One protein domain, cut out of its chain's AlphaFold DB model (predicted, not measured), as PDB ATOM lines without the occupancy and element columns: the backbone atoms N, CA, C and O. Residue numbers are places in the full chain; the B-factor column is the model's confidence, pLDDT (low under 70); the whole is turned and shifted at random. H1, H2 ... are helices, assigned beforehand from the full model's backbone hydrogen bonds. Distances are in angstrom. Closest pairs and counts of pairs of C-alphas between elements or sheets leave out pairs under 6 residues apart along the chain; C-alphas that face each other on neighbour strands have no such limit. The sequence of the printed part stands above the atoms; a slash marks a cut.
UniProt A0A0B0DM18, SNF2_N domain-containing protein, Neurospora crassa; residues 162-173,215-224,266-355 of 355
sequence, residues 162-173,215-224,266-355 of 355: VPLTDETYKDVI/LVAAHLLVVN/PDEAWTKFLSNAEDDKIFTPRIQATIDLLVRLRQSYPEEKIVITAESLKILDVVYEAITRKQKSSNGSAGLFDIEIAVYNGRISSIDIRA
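This is residues 162 to 173, 215 to 224 and 266 to 355 of the 355 residues of the protein "SNF2_N domain-containing protein" of Neurospora crassa (UniProt A0A0B0DM18). A long helix, H6, runs through the middle, with H5 packed on one side of it and H3 on the opposite side; short H4 lies between H3 and H5 along the chain. H1 and H2 sit toward one end, H1 farthest out, while two long stretches with no named element, residues 301 to 312 and 331 to 355, fold back from the ends of H5 and H6. The printed part has 112 residues with six named helices, H1 to H6 in order, and no named strand: all helix. It is compact, with a radius of gyration of the C-alphas of 14.7 A and spans of 42 by 34 by 25 A.

H1 is residues 166 to 173, beginning at C-alpha 166 (-46.183, -52.415, -31.424). H2 is residues 220 to 224. H3, residues 266 to 276, is 15.4 A long. H4 is residues 279 to 282. H5, residues 285 to 300, is 22.3 A long. H6, residues 313 to 330, is 25.8 A long and ends at C-alpha 330 (-33.228, -34.291, -12.521).

The hub, H6, touches H5 at a steep tilt of 60 degrees, the same way, through residues 319 to 323 of H6 and 287 to 291 of H5; the closest C-alphas, of Ile 287 and Val 319, are 6.5 A apart. H3 touches residues 317 to 321 of H6 at a shallow tilt of 32 degrees, only just short of steep, the same way, closest at C-alphas 274 and 318, 7.0 A. H4 only just touches H6, with 3 pairs of C-alphas within 8 A, through residues 318 to 322 of H6, closest at C-alphas 282 and 322, 6.3 A. H2 only just touches H4, also with 3 pairs, closest at C-alphas 221 and 281, 7.0 A. H1 is close to H2 but not clearly touching, at 7.8 A between C-alphas 171 and 220. H3 and H5 are apart. In H1, H2, H3, H5 and H6 every O i to N i+4 pair is within hydrogen-bond range; H4 is too short for one.

The farthest C-alphas, of Asp 166 and Ser 350, are 42.9 A apart. Residues 174 to 214 and 225 to 265 are not printed, with C-alpha gaps of 13.5 A and 14.4 A across the cuts. The link from H5 to H6 is long. Confidence is under 70 in 24 residues, among them 331 to 336 and 348 to 355.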
ATOM      1  N   VAL A 162     -53.919 -46.101 -21.873       87.88
ATOM      2  CA  VAL A 162     -52.523 -46.155 -22.317       87.88
ATOM      3  C   VAL A 162     -52.451 -47.091 -23.519       87.88
ATOM      4  O   VAL A 162     -52.764 -48.276 -23.369       87.88
ATOM      5  N   PRO A 163     -52.062 -46.601 -24.709       83.31
ATOM      6  CA  PRO A 163     -51.942 -47.455 -25.878       83.31
ATOM      7  C   PRO A 163     -50.799 -48.454 -25.688       83.31
ATOM      8  O   PRO A 163     -49.725 -48.115 -25.185       83.31
ATOM      9  N   LEU A 164     -51.022 -49.691 -26.128       78.31
ATOM     10  CA  LEU A 164     -49.948 -50.666 -26.277       78.31
ATOM     11  C   LEU A 164     -49.110 -50.274 -27.497       78.31
ATOM     12  O   LEU A 164     -49.662 -50.019 -28.566       78.31
ATOM     13  N   THR A 165     -47.790 -50.220 -27.348       77.31
ATOM     14  CA  THR A 165     -46.885 -50.033 -28.488       77.31
ATOM     15  C   THR A 165     -46.734 -51.341 -29.266       77.31
ATOM     16  O   THR A 165     -46.950 -52.428 -28.723       77.31
ATOM     17  N   ASP A 166     -46.334 -51.251 -30.537       73.75
ATOM     18  CA  ASP A 166     -46.183 -52.415 -31.424       73.75
ATOM     19  C   ASP A 166     -45.222 -53.482 -30.869       73.75
ATOM     20  O   ASP A 166     -45.426 -54.679 -31.079       73.75
ATOM     21  N   GLU A 167     -44.179 -53.067 -30.148       69.94
ATOM     22  CA  GLU A 167     -43.230 -53.976 -29.495       69.94
ATOM     23  C   GLU A 167     -43.868 -54.691 -28.301       69.94
ATOM     24  O   GLU A 167     -43.878 -55.921 -28.256       69.94
ATOM     25  N   THR A 168     -44.524 -53.949 -27.401       67.44
ATOM     26  CA  THR A 168     -45.246 -54.541 -26.264       67.44
ATOM     27  C   THR A 168     -46.348 -55.490 -26.735       67.44
ATOM     28  O   THR A 168     -46.556 -56.549 -26.146       67.44
ATOM     29  N   TYR A 169     -47.025 -55.164 -27.836       69.44
ATOM     30  CA  TYR A 169     -48.062 -56.011 -28.417       69.44
ATOM     31  C   TYR A 169     -47.516 -57.365 -28.901       69.44
ATOM     32  O   TYR A 169     -48.128 -58.407 -28.647       69.44
ATOM     33  N   LYS A 170     -46.348 -57.380 -29.561       73.44
ATOM     34  CA  LYS A 170     -45.693 -58.623 -30.008       73.44
ATOM     35  C   LYS A 170     -45.309 -59.515 -28.833       73.44
ATOM     36  O   LYS A 170     -45.519 -60.730 -28.910       73.44
ATOM     37  N   ASP A 171     -44.794 -58.927 -27.763       68.56
ATOM     38  CA  ASP A 171     -44.366 -59.667 -26.578       68.56
ATOM     39  C   ASP A 171     -45.564 -60.256 -25.825       68.56
ATOM     40  O   ASP A 171     -45.584 -61.456 -25.539       68.56
ATOM     41  N   VAL A 172     -46.625 -59.463 -25.625       67.56
ATOM     42  CA  VAL A 172     -47.894 -59.922 -25.031       67.56
ATOM     43  C   VAL A 172     -48.480 -61.082 -25.841       67.56
ATOM     44  O   VAL A 172     -48.829 -62.119 -25.279       67.56
ATOM     45  N   ILE A 173     -48.540 -60.965 -27.171       72.69
ATOM     46  CA  ILE A 173     -49.034 -62.050 -28.033       72.69
ATOM     47  C   ILE A 173     -48.152 -63.296 -27.934       72.69
ATOM     48  O   ILE A 173     -48.665 -64.418 -27.900       72.69
ATOM     49  N   LEU A 215     -51.192 -59.401 -15.407       58.19
ATOM     50  CA  LEU A 215     -49.844 -59.059 -14.944       58.19
ATOM     51  C   LEU A 215     -48.912 -58.700 -16.113       58.19
ATOM     52  O   LEU A 215     -48.099 -57.778 -16.040       58.19
ATOM     53  N   VAL A 216     -49.105 -59.376 -17.240       55.75
ATOM     54  CA  VAL A 216     -48.337 -59.194 -18.478       55.75
ATOM     55  C   VAL A 216     -48.695 -57.894 -19.177       55.75
ATOM     56  O   VAL A 216     -47.817 -57.187 -19.671       55.75
ATOM     57  N   ALA A 217     -49.981 -57.537 -19.164       54.69
ATOM     58  CA  ALA A 217     -50.430 -56.220 -19.601       54.69
ATOM     59  C   ALA A 217     -49.923 -55.096 -18.675       54.69
ATOM     60  O   ALA A 217     -50.018 -53.913 -19.017       54.69
ATOM     61  N   ALA A 218     -49.409 -55.436 -17.489       61.25
ATOM     62  CA  ALA A 218     -48.887 -54.468 -16.547       61.25
ATOM     63  C   ALA A 218     -47.390 -54.188 -16.731       61.25
ATOM     64  O   ALA A 218     -47.034 -53.008 -16.748       61.25
ATOM     65  N   HIS A 219     -46.526 -55.205 -16.902       74.62
ATOM     66  CA  HIS A 219     -45.099 -54.974 -17.180       74.62
ATOM     67  C   HIS A 219     -44.308 -56.212 -17.657       74.62
ATOM     68  O   HIS A 219     -44.279 -57.230 -16.972       74.62
ATOM     69  N   LEU A 220     -43.549 -56.103 -18.757       73.31
ATOM     70  CA  LEU A 220     -42.793 -57.227 -19.353       73.31
ATOM     71  C   LEU A 220     -41.676 -57.798 -18.460       73.31
ATOM     72  O   LEU A 220     -41.430 -59.002 -18.478       73.31
ATOM     73  N   LEU A 221     -41.006 -56.957 -17.660       76.44
ATOM     74  CA  LEU A 221     -39.929 -57.420 -16.767       76.44
ATOM     75  C   LEU A 221     -40.416 -58.419 -15.711       76.44
ATOM     76  O   LEU A 221     -39.695 -59.358 -15.386       76.44
ATOM     77  N   VAL A 222     -41.643 -58.237 -15.217       75.62
ATOM     78  CA  VAL A 222     -42.239 -59.106 -14.192       75.62
ATOM     79  C   VAL A 222     -42.456 -60.513 -14.754       75.62
ATOM     80  O   VAL A 222     -42.161 -61.508 -14.101       75.62
ATOM     81  N   VAL A 223     -42.881 -60.581 -16.014       70.81
ATOM     82  CA  VAL A 223     -43.172 -61.826 -16.727       70.81
ATOM     83  C   VAL A 223     -41.909 -62.634 -16.997       70.81
ATOM     84  O   VAL A 223     -41.878 -63.838 -16.751       70.81
ATOM     85  N   ASN A 224     -40.862 -61.989 -17.521       69.81
ATOM     86  CA  ASN A 224     -39.621 -62.681 -17.875       69.81
ATOM     87  C   ASN A 224     -38.968 -63.318 -16.648       69.81
ATOM     88  O   ASN A 224     -38.453 -64.430 -16.726       69.81
ATOM     89  N   PRO A 266     -33.942 -64.179  -3.166       85.06
ATOM     90  CA  PRO A 266     -34.672 -63.818  -4.379       85.06
ATOM     91  C   PRO A 266     -34.988 -62.321  -4.485       85.06
ATOM     92  O   PRO A 266     -34.939 -61.766  -5.581       85.06
ATOM     93  N   ASP A 267     -35.257 -61.655  -3.360       86.69
ATOM     94  CA  ASP A 267     -35.573 -60.225  -3.341       86.69
ATOM     95  C   ASP A 267     -34.350 -59.350  -3.657       86.69
ATOM     96  O   ASP A 267     -34.451 -58.338  -4.361       86.69
ATOM     97  N   GLU A 268     -33.173 -59.740  -3.164       88.31
ATOM     98  CA  GLU A 268     -31.912 -59.057  -3.465       88.31
ATOM     99  C   GLU A 268     -31.539 -59.243  -4.938       88.31
ATOM    100  O   GLU A 268     -31.141 -58.283  -5.606       88.31
ATOM    101  N   ALA A 269     -31.727 -60.458  -5.464       89.81
ATOM    102  CA  ALA A 269     -31.507 -60.764  -6.872       89.81
ATOM    103  C   ALA A 269     -32.426 -59.929  -7.780       89.81
ATOM    104  O   ALA A 269     -31.947 -59.336  -8.749       89.81
ATOM    105  N   TRP A 270     -33.712 -59.808  -7.433       91.31
ATOM    106  CA  TRP A 270     -34.678 -58.969  -8.149       91.31
ATOM    107  C   TRP A 270     -34.306 -57.485  -8.109       91.31
ATOM    108  O   TRP A 270     -34.256 -56.821  -9.145       91.31
ATOM    109  N   THR A 271     -33.963 -56.965  -6.929       91.06
ATOM    110  CA  THR A 271     -33.573 -55.555  -6.767       91.06
ATOM    111  C   THR A 271     -32.334 -55.229  -7.603       91.06
ATOM    112  O   THR A 271     -32.284 -54.207  -8.289       91.06
ATOM    113  N   LYS A 272     -31.344 -56.129  -7.605       91.81
ATOM    114  CA  LYS A 272     -30.128 -56.008  -8.417       91.81
ATOM    115  C   LYS A 272     -30.421 -56.130  -9.911       91.81
ATOM    116  O   LYS A 272     -29.782 -55.460 -10.721       91.81
ATOM    117  N   PHE A 273     -31.361 -56.984 -10.298       92.75
ATOM    118  CA  PHE A 273     -31.811 -57.085 -11.680       92.75
ATOM    119  C   PHE A 273     -32.447 -55.767 -12.142       92.75
ATOM    120  O   PHE A 273     -32.017 -55.210 -13.151       92.75
ATOM    121  N   LEU A 274     -33.385 -55.213 -11.367       94.25
ATOM    122  CA  LEU A 274     -34.040 -53.941 -11.680       94.25
ATOM    123  C   LEU A 274     -33.061 -52.770 -11.751       94.25
ATOM    124  O   LEU A 274     -33.135 -51.975 -12.686       94.25
ATOM    125  N   SER A 275     -32.102 -52.676 -10.824       94.25
ATOM    126  CA  SER A 275     -31.113 -51.591 -10.843       94.25
ATOM    127  C   SER A 275     -30.214 -51.619 -12.084       94.25
ATOM    128  O   SER A 275     -29.694 -50.584 -12.485       94.25
ATOM    129  N   ASN A 276     -30.027 -52.798 -12.689       94.88
ATOM    130  CA  ASN A 276     -29.206 -52.994 -13.887       94.88
ATOM    131  C   ASN A 276     -30.018 -53.026 -15.190       94.88
ATOM    132  O   ASN A 276     -29.424 -53.039 -16.266       94.88
ATOM    133  N   ALA A 277     -31.351 -53.069 -15.117       94.06
ATOM    134  CA  ALA A 277     -32.204 -53.121 -16.298       94.06
ATOM    135  C   ALA A 277     -32.064 -51.845 -17.142       94.06
ATOM    136  O   ALA A 277     -31.897 -50.749 -16.602       94.06
ATOM    137  N   GLU A 278     -32.161 -51.972 -18.462       93.94
ATOM    138  CA  GLU A 278     -32.117 -50.834 -19.383       93.94
ATOM    139  C   GLU A 278     -33.353 -49.926 -19.215       93.94
ATOM    140  O   GLU A 278     -34.430 -50.372 -18.806       93.94
ATOM    141  N   ASP A 279     -33.199 -48.627 -19.502       93.81
ATOM    142  CA  ASP A 279     -34.270 -47.635 -19.321       93.81
ATOM    143  C   ASP A 279     -35.503 -47.937 -20.184       93.81
ATOM    144  O   ASP A 279     -36.628 -47.771 -19.719       93.81
ATOM    145  N   ASP A 280     -35.326 -48.427 -21.410       89.75
ATOM    146  CA  ASP A 280     -36.426 -48.819 -22.303       89.75
ATOM    147  C   ASP A 280     -37.280 -49.952 -21.710       89.75
ATOM    148  O   ASP A 280     -38.489 -50.014 -21.938       89.75
ATOM    149  N   LYS A 281     -36.665 -50.828 -20.906       88.69
ATOM    150  CA  LYS A 281     -37.364 -51.916 -20.220       88.69
ATOM    151  C   LYS A 281     -38.102 -51.451 -18.978       88.69
ATOM    152  O   LYS A 281     -39.123 -52.049 -18.660       88.69
ATOM    153  N   ILE A 282     -37.606 -50.429 -18.280       93.62
ATOM    154  CA  ILE A 282     -38.245 -49.860 -17.082       93.62
ATOM    155  C   ILE A 282     -39.375 -48.897 -17.472       93.62
ATOM    156  O   ILE A 282     -40.478 -48.966 -16.932       93.62
ATOM    157  N   PHE A 283     -39.133 -48.012 -18.438       92.56
ATOM    158  CA  PHE A 283     -40.070 -46.973 -18.865       92.56
ATOM    159  C   PHE A 283     -41.013 -47.461 -19.967       92.56
ATOM    160  O   PHE A 283     -41.146 -46.849 -21.027       92.56
ATOM    161  N   THR A 284     -41.728 -48.552 -19.696       90.00
ATOM    162  CA  THR A 284     -42.837 -48.979 -20.562       90.00
ATOM    163  C   THR A 284     -43.912 -47.884 -20.652       90.00
ATOM    164  O   THR A 284     -44.020 -47.054 -19.741       90.00
ATOM    165  N   PRO A 285     -44.773 -47.872 -21.693       89.81
ATOM    166  CA  PRO A 285     -45.797 -46.834 -21.863       89.81
ATOM    167  C   PRO A 285     -46.668 -46.607 -20.620       89.81
ATOM    168  O   PRO A 285     -46.999 -45.471 -20.286       89.81
ATOM    169  N   ARG A 286     -47.001 -47.682 -19.891       90.19
ATOM    170  CA  ARG A 286     -47.804 -47.617 -18.663       90.19
ATOM    171  C   ARG A 286     -47.037 -46.999 -17.496       90.19
ATOM    172  O   ARG A 286     -47.599 -46.171 -16.778       90.19
ATOM    173  N   ILE A 287     -45.770 -47.373 -17.311       94.06
ATOM    174  CA  ILE A 287     -44.918 -46.782 -16.273       94.06
ATOM    175  C   ILE A 287     -44.671 -45.311 -16.591       94.06
ATOM    176  O   ILE A 287     -44.903 -44.469 -15.731       94.06
ATOM    177  N   GLN A 288     -44.330 -44.970 -17.835       93.94
ATOM    178  CA  GLN A 288     -44.135 -43.583 -18.256       93.94
ATOM    179  C   GLN A 288     -45.398 -42.738 -18.029       93.94
ATOM    180  O   GLN A 288     -45.314 -41.691 -17.394       93.94
ATOM    181  N   ALA A 289     -46.579 -43.228 -18.422       93.88
ATOM    182  CA  ALA A 289     -47.844 -42.538 -18.159       93.88
ATOM    183  C   ALA A 289     -48.127 -42.357 -16.653       93.88
ATOM    184  O   ALA A 289     -48.656 -41.323 -16.242       93.88
ATOM    185  N   THR A 290     -47.753 -43.337 -15.822       94.94
ATOM    186  CA  THR A 290     -47.873 -43.252 -14.357       94.94
ATOM    187  C   THR A 290     -46.954 -42.168 -13.791       94.94
ATOM    188  O   THR A 290     -47.393 -41.357 -12.977       94.94
ATOM    189  N   ILE A 291     -45.703 -42.105 -14.255       95.44
ATOM    190  CA  ILE A 291     -44.738 -41.068 -13.870       95.44
ATOM    191  C   ILE A 291     -45.211 -39.680 -14.326       95.44
ATOM    192  O   ILE A 291     -45.179 -38.734 -13.542       95.44
ATOM    193  N   ASP A 292     -45.713 -39.549 -15.553       93.94
ATOM    194  CA  ASP A 292     -46.219 -38.275 -16.077       93.94
ATOM    195  C   ASP A 292     -47.443 -37.780 -15.295       93.94
ATOM    196  O   ASP A 292     -47.583 -36.582 -15.027       93.94
ATOM    197  N   LEU A 293     -48.328 -38.698 -14.896       95.06
ATOM    198  CA  LEU A 293     -49.458 -38.385 -14.025       95.06
ATOM    199  C   LEU A 293     -48.982 -37.941 -12.639       95.06
ATOM    200  O   LEU A 293     -49.478 -36.938 -12.130       95.06
ATOM    201  N   LEU A 294     -48.007 -38.642 -12.055       94.94
ATOM    202  CA  LEU A 294     -47.418 -38.282 -10.765       94.94
ATOM    203  C   LEU A 294     -46.866 -36.850 -10.790       94.94
ATOM    204  O   LEU A 294     -47.198 -36.058  -9.910       94.94
ATOM    205  N   VAL A 295     -46.096 -36.491 -11.823       93.00
ATOM    206  CA  VAL A 295     -45.560 -35.128 -12.005       93.00
ATOM    207  C   VAL A 295     -46.673 -34.100 -12.070       93.00
ATOM    208  O   VAL A 295     -46.638 -33.091 -11.367       93.00
ATOM    209  N   ARG A 296     -47.684 -34.354 -12.904       93.81
ATOM    210  CA  ARG A 296     -48.805 -33.431 -13.090       93.81
ATOM    211  C   ARG A 296     -49.584 -33.220 -11.795       93.81
ATOM    212  O   ARG A 296     -49.948 -32.087 -11.477       93.81
ATOM    213  N   LEU A 297     -49.830 -34.297 -11.050       93.81
ATOM    214  CA  LEU A 297     -50.500 -34.236  -9.754       93.81
ATOM    215  C   LEU A 297     -49.661 -33.465  -8.741       93.81
ATOM    216  O   LEU A 297     -50.211 -32.617  -8.053       93.81
ATOM    217  N   ARG A 298     -48.341 -33.668  -8.699       92.12
ATOM    218  CA  ARG A 298     -47.448 -32.905  -7.815       92.12
ATOM    219  C   ARG A 298     -47.402 -31.419  -8.139       92.12
ATOM    220  O   ARG A 298     -47.432 -30.604  -7.227       92.12
ATOM    221  N   GLN A 299     -47.395 -31.057  -9.418       92.12
ATOM    222  CA  GLN A 299     -47.475 -29.656  -9.837       92.12
ATOM    223  C   GLN A 299     -48.813 -29.013  -9.448       92.12
ATOM    224  O   GLN A 299     -48.849 -27.845  -9.072       92.12
ATOM    225  N   SER A 300     -49.910 -29.769  -9.550       93.94
ATOM    226  CA  SER A 300     -51.261 -29.268  -9.264       93.94
ATOM    227  C   SER A 300     -51.584 -29.256  -7.765       93.94
ATOM    228  O   SER A 300     -52.364 -28.425  -7.311       93.94
ATOM    229  N   TYR A 301     -50.979 -30.173  -7.007       94.19
ATOM    230  CA  TYR A 301     -51.257 -30.446  -5.599       94.19
ATOM    231  C   TYR A 301     -49.943 -30.730  -4.839       94.19
ATOM    232  O   TYR A 301     -49.668 -31.880  -4.483       94.19
ATOM    233  N   PRO A 302     -49.102 -29.707  -4.599       92.25
ATOM    234  CA  PRO A 302     -47.756 -29.898  -4.047       92.25
ATOM    235  C   PRO A 302     -47.755 -30.530  -2.648       92.25
ATOM    236  O   PRO A 302     -46.942 -31.411  -2.377       92.25
ATOM    237  N   GLU A 303     -48.714 -30.149  -1.803       93.94
ATOM    238  CA  GLU A 303     -48.805 -30.587  -0.401       93.94
ATOM    239  C   GLU A 303     -49.583 -31.899  -0.206       93.94
ATOM    240  O   GLU A 303     -49.600 -32.468   0.888       93.94
ATOM    241  N   GLU A 304     -50.262 -32.391  -1.245       94.31
ATOM    242  CA  GLU A 304     -51.130 -33.562  -1.115       94.31
ATOM    243  C   GLU A 304     -50.336 -34.864  -1.121       94.31
ATOM    244  O   GLU A 304     -49.284 -34.986  -1.743       94.31
ATOM    245  N   LYS A 305     -50.840 -35.896  -0.450       95.44
ATOM    246  CA  LYS A 305     -50.194 -37.215  -0.471       95.44
ATOM    247  C   LYS A 305     -50.691 -38.015  -1.667       95.44
ATOM    248  O   LYS A 305     -51.893 -38.153  -1.871       95.44
ATOM    249  N   ILE A 306     -49.760 -38.581  -2.431       95.50
ATOM    250  CA  ILE A 306     -50.072 -39.450  -3.567       95.50
ATOM    251  C   ILE A 306     -49.764 -40.886  -3.165       95.50
ATOM    252  O   ILE A 306     -48.660 -41.180  -2.711       95.50
ATOM    253  N   VAL A 307     -50.743 -41.769  -3.338       96.56
ATOM    254  CA  VAL A 307     -50.605 -43.203  -3.082       96.56
ATOM    255  C   VAL A 307     -50.686 -43.933  -4.415       96.56
ATOM    256  O   VAL A 307     -51.650 -43.760  -5.158       96.56
ATOM    257  N   ILE A 308     -49.674 -44.745  -4.707       95.38
ATOM    258  CA  ILE A 308     -49.652 -45.635  -5.868       95.38
ATOM    259  C   ILE A 308     -49.882 -47.055  -5.360       95.38
ATOM    260  O   ILE A 308     -49.174 -47.525  -4.472       95.38
ATOM    261  N   THR A 309     -50.875 -47.735  -5.925       95.50
ATOM    262  CA  THR A 309     -51.214 -49.121  -5.586       95.50
ATOM    263  C   THR A 309     -51.105 -50.000  -6.822       95.50
ATOM    264  O   THR A 309     -51.507 -49.582  -7.909       95.50
ATOM    265  N   ALA A 310     -50.624 -51.228  -6.657       92.31
ATOM    266  CA  ALA A 310     -50.603 -52.241  -7.705       92.31
ATOM    267  C   ALA A 310     -50.908 -53.619  -7.106       92.31
ATOM    268  O   ALA A 310     -50.661 -53.853  -5.925       92.31
ATOM    269  N   GLU A 311     -51.425 -54.528  -7.931       88.06
ATOM    270  CA  GLU A 311     -51.731 -55.907  -7.523       88.06
ATOM    271  C   GLU A 311     -50.465 -56.754  -7.314       88.06
ATOM    272  O   GLU A 311     -50.491 -57.722  -6.560       88.06
ATOM    273  N   SER A 312     -49.343 -56.376  -7.938       88.19
ATOM    274  CA  SER A 312     -48.055 -57.063  -7.804       88.19
ATOM    275  C   SER A 312     -46.999 -56.163  -7.174       88.19
ATOM    276  O   SER A 312     -46.778 -55.034  -7.619       88.19
ATOM    277  N   LEU A 313     -46.298 -56.701  -6.171       90.44
ATOM    278  CA  LEU A 313     -45.178 -56.028  -5.507       90.44
ATOM    279  C   LEU A 313     -44.049 -55.701  -6.489       90.44
ATOM    280  O   LEU A 313     -43.505 -54.605  -6.447       90.44
ATOM    281  N   LYS A 314     -43.779 -56.588  -7.452       90.56
ATOM    282  CA  LYS A 314     -42.744 -56.367  -8.469       90.56
ATOM    283  C   LYS A 314     -43.047 -55.159  -9.357       90.56
ATOM    284  O   LYS A 314     -42.134 -54.456  -9.773       90.56
ATOM    285  N   ILE A 315     -44.327 -54.881  -9.632       92.62
ATOM    286  CA  ILE A 315     -44.724 -53.661 -10.353       92.62
ATOM    287  C   ILE A 315     -44.431 -52.425  -9.502       92.62
ATOM    288  O   ILE A 315     -43.958 -51.428 -10.040       92.62
ATOM    289  N   LEU A 316     -44.686 -52.478  -8.190       93.69
ATOM    290  CA  LEU A 316     -44.336 -51.375  -7.291       93.69
ATOM    291  C   LEU A 316     -42.824 -51.136  -7.272       93.69
ATOM    292  O   LEU A 316     -42.417 -49.978  -7.314       93.69
ATOM    293  N   ASP A 317     -42.010 -52.192  -7.295       94.06
ATOM    294  CA  ASP A 317     -40.550 -52.067  -7.369       94.06
ATOM    295  C   ASP A 317     -40.098 -51.422  -8.689       94.06
ATOM    296  O   ASP A 317     -39.243 -50.537  -8.687       94.06
ATOM    297  N   VAL A 318     -40.713 -51.795  -9.819       95.00
ATOM    298  CA  VAL A 318     -40.456 -51.158 -11.125       95.00
ATOM    299  C   VAL A 318     -40.835 -49.675 -11.101       95.00
ATOM    300  O   VAL A 318     -40.063 -48.838 -11.565       95.00
ATOM    301  N   VAL A 319     -42.007 -49.328 -10.555       95.62
ATOM    302  CA  VAL A 319     -42.438 -47.926 -10.418       95.62
ATOM    303  C   VAL A 319     -41.475 -47.157  -9.513       95.62
ATOM    304  O   VAL A 319     -41.081 -46.043  -9.851       95.62
ATOM    305  N   TYR A 320     -41.065 -47.749  -8.392       95.25
ATOM    306  CA  TYR A 320     -40.111 -47.153  -7.459       95.25
ATOM    307  C   TYR A 320     -38.760 -46.866  -8.130       95.25
ATOM    308  O   TYR A 320     -38.241 -45.750  -8.031       95.25
ATOM    309  N   GLU A 321     -38.212 -47.836  -8.863       95.75
ATOM    310  CA  GLU A 321     -36.961 -47.675  -9.608       95.75
ATOM    311  C   GLU A 321     -37.103 -46.605 -10.703       95.75
ATOM    312  O   GLU A 321     -36.240 -45.735 -10.837       95.75
ATOM    313  N   ALA A 322     -38.224 -46.586 -11.433       95.81
ATOM    314  CA  ALA A 322     -38.513 -45.569 -12.443       95.81
ATOM    315  C   ALA A 322     -38.540 -44.148 -11.851       95.81
ATOM    316  O   ALA A 322     -37.959 -43.225 -12.434       95.81
ATOM    317  N   ILE A 323     -39.164 -43.961 -10.679       94.88
ATOM    318  CA  ILE A 323     -39.147 -42.674  -9.967       94.88
ATOM    319  C   ILE A 323     -37.709 -42.329  -9.567       94.88
ATOM    320  O   ILE A 323     -37.231 -41.245  -9.900       94.88
ATOM    321  N   THR A 324     -36.989 -43.263  -8.942       93.94
ATOM    322  CA  THR A 324     -35.603 -43.067  -8.481       93.94
ATOM    323  C   THR A 324     -34.672 -42.642  -9.624       93.94
ATOM    324  O   THR A 324     -33.849 -41.735  -9.468       93.94
ATOM    325  N   ARG A 325     -34.807 -43.247 -10.811       94.38
ATOM    326  CA  ARG A 325     -34.037 -42.859 -12.004       94.38
ATOM    327  C   ARG A 325     -34.373 -41.443 -12.461       94.38
ATOM    328  O   ARG A 325     -33.459 -40.657 -12.703       94.38
ATOM    329  N   LYS A 326     -35.658 -41.071 -12.502       92.81
ATOM    330  CA  LYS A 326     -36.079 -39.700 -12.850       92.81
ATOM    331  C   LYS A 326     -35.568 -38.660 -11.851       92.81
ATOM    332  O   LYS A 326     -35.170 -37.578 -12.282       92.81
ATOM    333  N   GLN A 327     -35.512 -38.986 -10.558       91.81
ATOM    334  CA  GLN A 327     -34.909 -38.125  -9.534       91.81
ATOM    335  C   GLN A 327     -33.423 -37.889  -9.818       91.81
ATOM    336  O   GLN A 327     -32.990 -36.744  -9.941       91.81
ATOM    337  N   LYS A 328     -32.658 -38.967 -10.042       91.31
ATOM    338  CA  LYS A 328     -31.222 -38.889 -10.362       91.31
ATOM    339  C   LYS A 328     -30.947 -38.080 -11.631       91.31
ATOM    340  O   LYS A 328     -30.043 -37.248 -11.626       91.31
ATOM    341  N   SER A 329     -31.735 -38.272 -12.693       90.31
ATOM    342  CA  SER A 329     -31.604 -37.495 -13.936       90.31
ATOM    343  C   SER A 329     -31.940 -36.010 -13.757       90.31
ATOM    344  O   SER A 329     -31.419 -35.177 -14.495       90.31
ATOM    345  N   SER A 330     -32.781 -35.667 -12.776       83.88
ATOM    346  CA  SER A 330     -33.228 -34.291 -12.521       83.88
ATOM    347  C   SER A 330     -32.281 -33.490 -11.623       83.88
ATOM    348  O   SER A 330     -32.447 -32.280 -11.510       83.88
ATOM    349  N   ASN A 331     -31.251 -34.109 -11.033       68.00
ATOM    350  CA  ASN A 331     -30.324 -33.453 -10.096       68.00
ATOM    351  C   ASN A 331     -29.493 -32.291 -10.697       68.00
ATOM    352  O   ASN A 331     -28.767 -31.621  -9.965       68.00
ATOM    353  N   GLY A 332     -29.612 -32.003 -12.001       65.12
ATOM    354  CA  GLY A 332     -29.071 -30.793 -12.639       65.12
ATOM    355  C   GLY A 332     -30.064 -29.623 -12.769       65.12
ATOM    356  O   GLY A 332     -29.649 -28.495 -13.028       65.12
ATOM    357  N   SER A 333     -31.364 -29.862 -12.583       60.94
ATOM    358  CA  SER A 333     -32.449 -28.888 -12.746       60.94
ATOM    359  C   SER A 333     -33.378 -28.971 -11.537       60.94
ATOM    360  O   SER A 333     -34.234 -29.850 -11.453       60.94
ATOM    361  N   ALA A 334     -33.170 -28.064 -10.583       55.00
ATOM    362  CA  ALA A 334     -33.892 -28.018  -9.318       55.00
ATOM    363  C   ALA A 334     -35.422 -28.118  -9.498       55.00
ATOM    364  O   ALA A 334     -36.030 -27.299 -10.185       55.00
ATOM    365  N   GLY A 335     -36.040 -29.084  -8.814       59.72
ATOM    366  CA  GLY A 335     -37.347 -28.860  -8.191       59.72
ATOM    367  C   GLY A 335     -38.539 -29.685  -8.667       59.72
ATOM    368  O   GLY A 335     -39.568 -29.611  -8.009       59.72
ATOM    369  N   LEU A 336     -38.461 -30.476  -9.744       66.62
ATOM    370  CA  LEU A 336     -39.667 -31.194 -10.199       66.62
ATOM    371  C   LEU A 336     -39.885 -32.563  -9.539       66.62
ATOM    372  O   LEU A 336     -41.015 -33.036  -9.481       66.62
ATOM    373  N   PHE A 337     -38.822 -33.193  -9.040       76.25
ATOM    374  CA  PHE A 337     -38.858 -34.585  -8.586       76.25
ATOM    375  C   PHE A 337     -38.233 -34.818  -7.207       76.25
ATOM    376  O   PHE A 337     -37.960 -35.959  -6.856       76.25
ATOM    377  N   ASP A 338     -38.042 -33.780  -6.396       84.06
ATOM    378  CA  ASP A 338     -37.639 -33.985  -5.001       84.06
ATOM    379  C   ASP A 338     -38.855 -34.466  -4.190       84.06
ATOM    380  O   ASP A 338     -39.688 -33.675  -3.752       84.06
ATOM    381  N   ILE A 339     -39.041 -35.786  -4.134       85.81
ATOM    382  CA  ILE A 339     -40.215 -36.442  -3.552       85.81
ATOM    383  C   ILE A 339     -39.712 -37.483  -2.562       85.81
ATOM    384  O   ILE A 339     -38.973 -38.391  -2.943       85.81
ATOM    385  N   GLU A 340     -40.161 -37.379  -1.314       91.12
ATOM    386  CA  GLU A 340     -39.989 -38.432  -0.314       91.12
ATOM    387  C   GLU A 340     -40.909 -39.613  -0.653       91.12
ATOM    388  O   GLU A 340     -42.119 -39.444  -0.854       91.12
ATOM    389  N   ILE A 341     -40.339 -40.816  -0.737       91.94
ATOM    390  CA  ILE A 341     -41.061 -42.027  -1.129       91.94
ATOM    391  C   ILE A 341     -41.038 -43.015   0.032       91.94
ATOM    392  O   ILE A 341     -39.981 -43.422   0.500       91.94
ATOM    393  N   ALA A 342     -42.220 -43.459   0.451       91.81
ATOM    394  CA  ALA A 342     -42.376 -44.569   1.381       91.81
ATOM    395  C   ALA A 342     -42.993 -45.765   0.649       91.81
ATOM    396  O   ALA A 342     -43.990 -45.617  -0.062       91.81
ATOM    397  N   VAL A 343     -42.417 -46.953   0.838       89.50
ATOM    398  CA  VAL A 343     -42.892 -48.201   0.225       89.50
ATOM    399  C   VAL A 343     -43.491 -49.096   1.303       89.50
ATOM    400  O   VAL A 343     -42.898 -49.277   2.362       89.50
ATOM    401  N   TYR A 344     -44.656 -49.681   1.027       88.69
ATOM    402  CA  TYR A 344     -45.293 -50.677   1.886       88.69
ATOM    403  C   TYR A 344     -45.541 -51.961   1.091       88.69
ATOM    404  O   TYR A 344     -46.400 -51.994   0.216       88.69
ATOM    405  N   ASN A 345     -44.785 -53.019   1.396       84.75
ATOM    406  CA  ASN A 345     -44.816 -54.290   0.657       84.75
ATOM    407  C   ASN A 345     -45.353 -55.477   1.485       84.75
ATOM    408  O   ASN A 345     -45.201 -56.630   1.094       84.75
ATOM    409  N   GLY A 346     -45.931 -55.215   2.664       82.81
ATOM    410  CA  GLY A 346     -46.473 -56.249   3.556       82.81
ATOM    411  C   GLY A 346     -45.437 -57.151   4.248       82.81
ATOM    412  O   GLY A 346     -45.819 -57.944   5.103       82.81
ATOM    413  N   ARG A 347     -44.139 -57.028   3.932       72.81
ATOM    414  CA  ARG A 347     -43.034 -57.762   4.592       72.81
ATOM    415  C   ARG A 347     -42.358 -56.959   5.702       72.81
ATOM    416  O   ARG A 347     -41.513 -57.468   6.433       72.81
ATOM    417  N   ILE A 348     -42.742 -55.697   5.822       67.44
ATOM    418  CA  ILE A 348     -42.203 -54.748   6.781       67.44
ATOM    419  C   ILE A 348     -42.613 -55.172   8.198       67.44
ATOM    420  O   ILE A 348     -43.768 -55.024   8.589       67.44
ATOM    421  N   SER A 349     -41.656 -55.680   8.979       60.44
ATOM    422  CA  SER A 349     -41.830 -55.896  10.425       60.44
ATOM    423  C   SER A 349     -41.697 -54.592  11.235       60.44
ATOM    424  O   SER A 349     -42.206 -54.504  12.351       60.44
ATOM    425  N   SER A 350     -41.084 -53.558  10.643       52.84
ATOM    426  CA  SER A 350     -40.979 -52.175  11.134       52.84
ATOM    427  C   SER A 350     -40.780 -51.211   9.962       52.84
ATOM    428  O   SER A 350     -39.981 -51.532   9.092       52.84
ATOM    429  N   ILE A 351     -41.479 -50.066   9.927       53.03
ATOM    430  CA  ILE A 351     -41.429 -49.079   8.825       53.03
ATOM    431  C   ILE A 351     -39.973 -48.701   8.503       53.03
ATOM    432  O   ILE A 351     -39.355 -47.946   9.250       53.03
ATOM    433  N   ASP A 352     -39.452 -49.208   7.386       52.47
ATOM    434  CA  ASP A 352     -38.184 -48.763   6.813       52.47
ATOM    435  C   ASP A 352     -38.464 -47.527   5.957       52.47
ATOM    436  O   ASP A 352     -38.935 -47.622   4.822       52.47
ATOM    437  N   ILE A 353     -38.192 -46.349   6.514       53.69
ATOM    438  CA  ILE A 353     -38.125 -45.117   5.727       53.69
ATOM    439  C   ILE A 353     -36.799 -45.170   4.961       53.69
ATOM    440  O   ILE A 353     -35.736 -44.938   5.537       53.69
ATOM    441  N   ARG A 354     -36.846 -45.543   3.678       52.75
ATOM    442  CA  ARG A 354     -35.687 -45.444   2.782       52.75
ATOM    443  C   ARG A 354     -35.582 -43.991   2.318       52.75
ATOM    444  O   ARG A 354     -36.417 -43.547   1.539       52.75
ATOM    445  N   ALA A 355     -34.617 -43.273   2.888       41.34
ATOM    446  CA  ALA A 355     -34.292 -41.889   2.549       41.34
ATOM    447  C   ALA A 355     -33.479 -41.787   1.256       41.34
ATOM    448  O   ALA A 355     -32.653 -42.702   1.008       41.34
TER     449      ALA A 355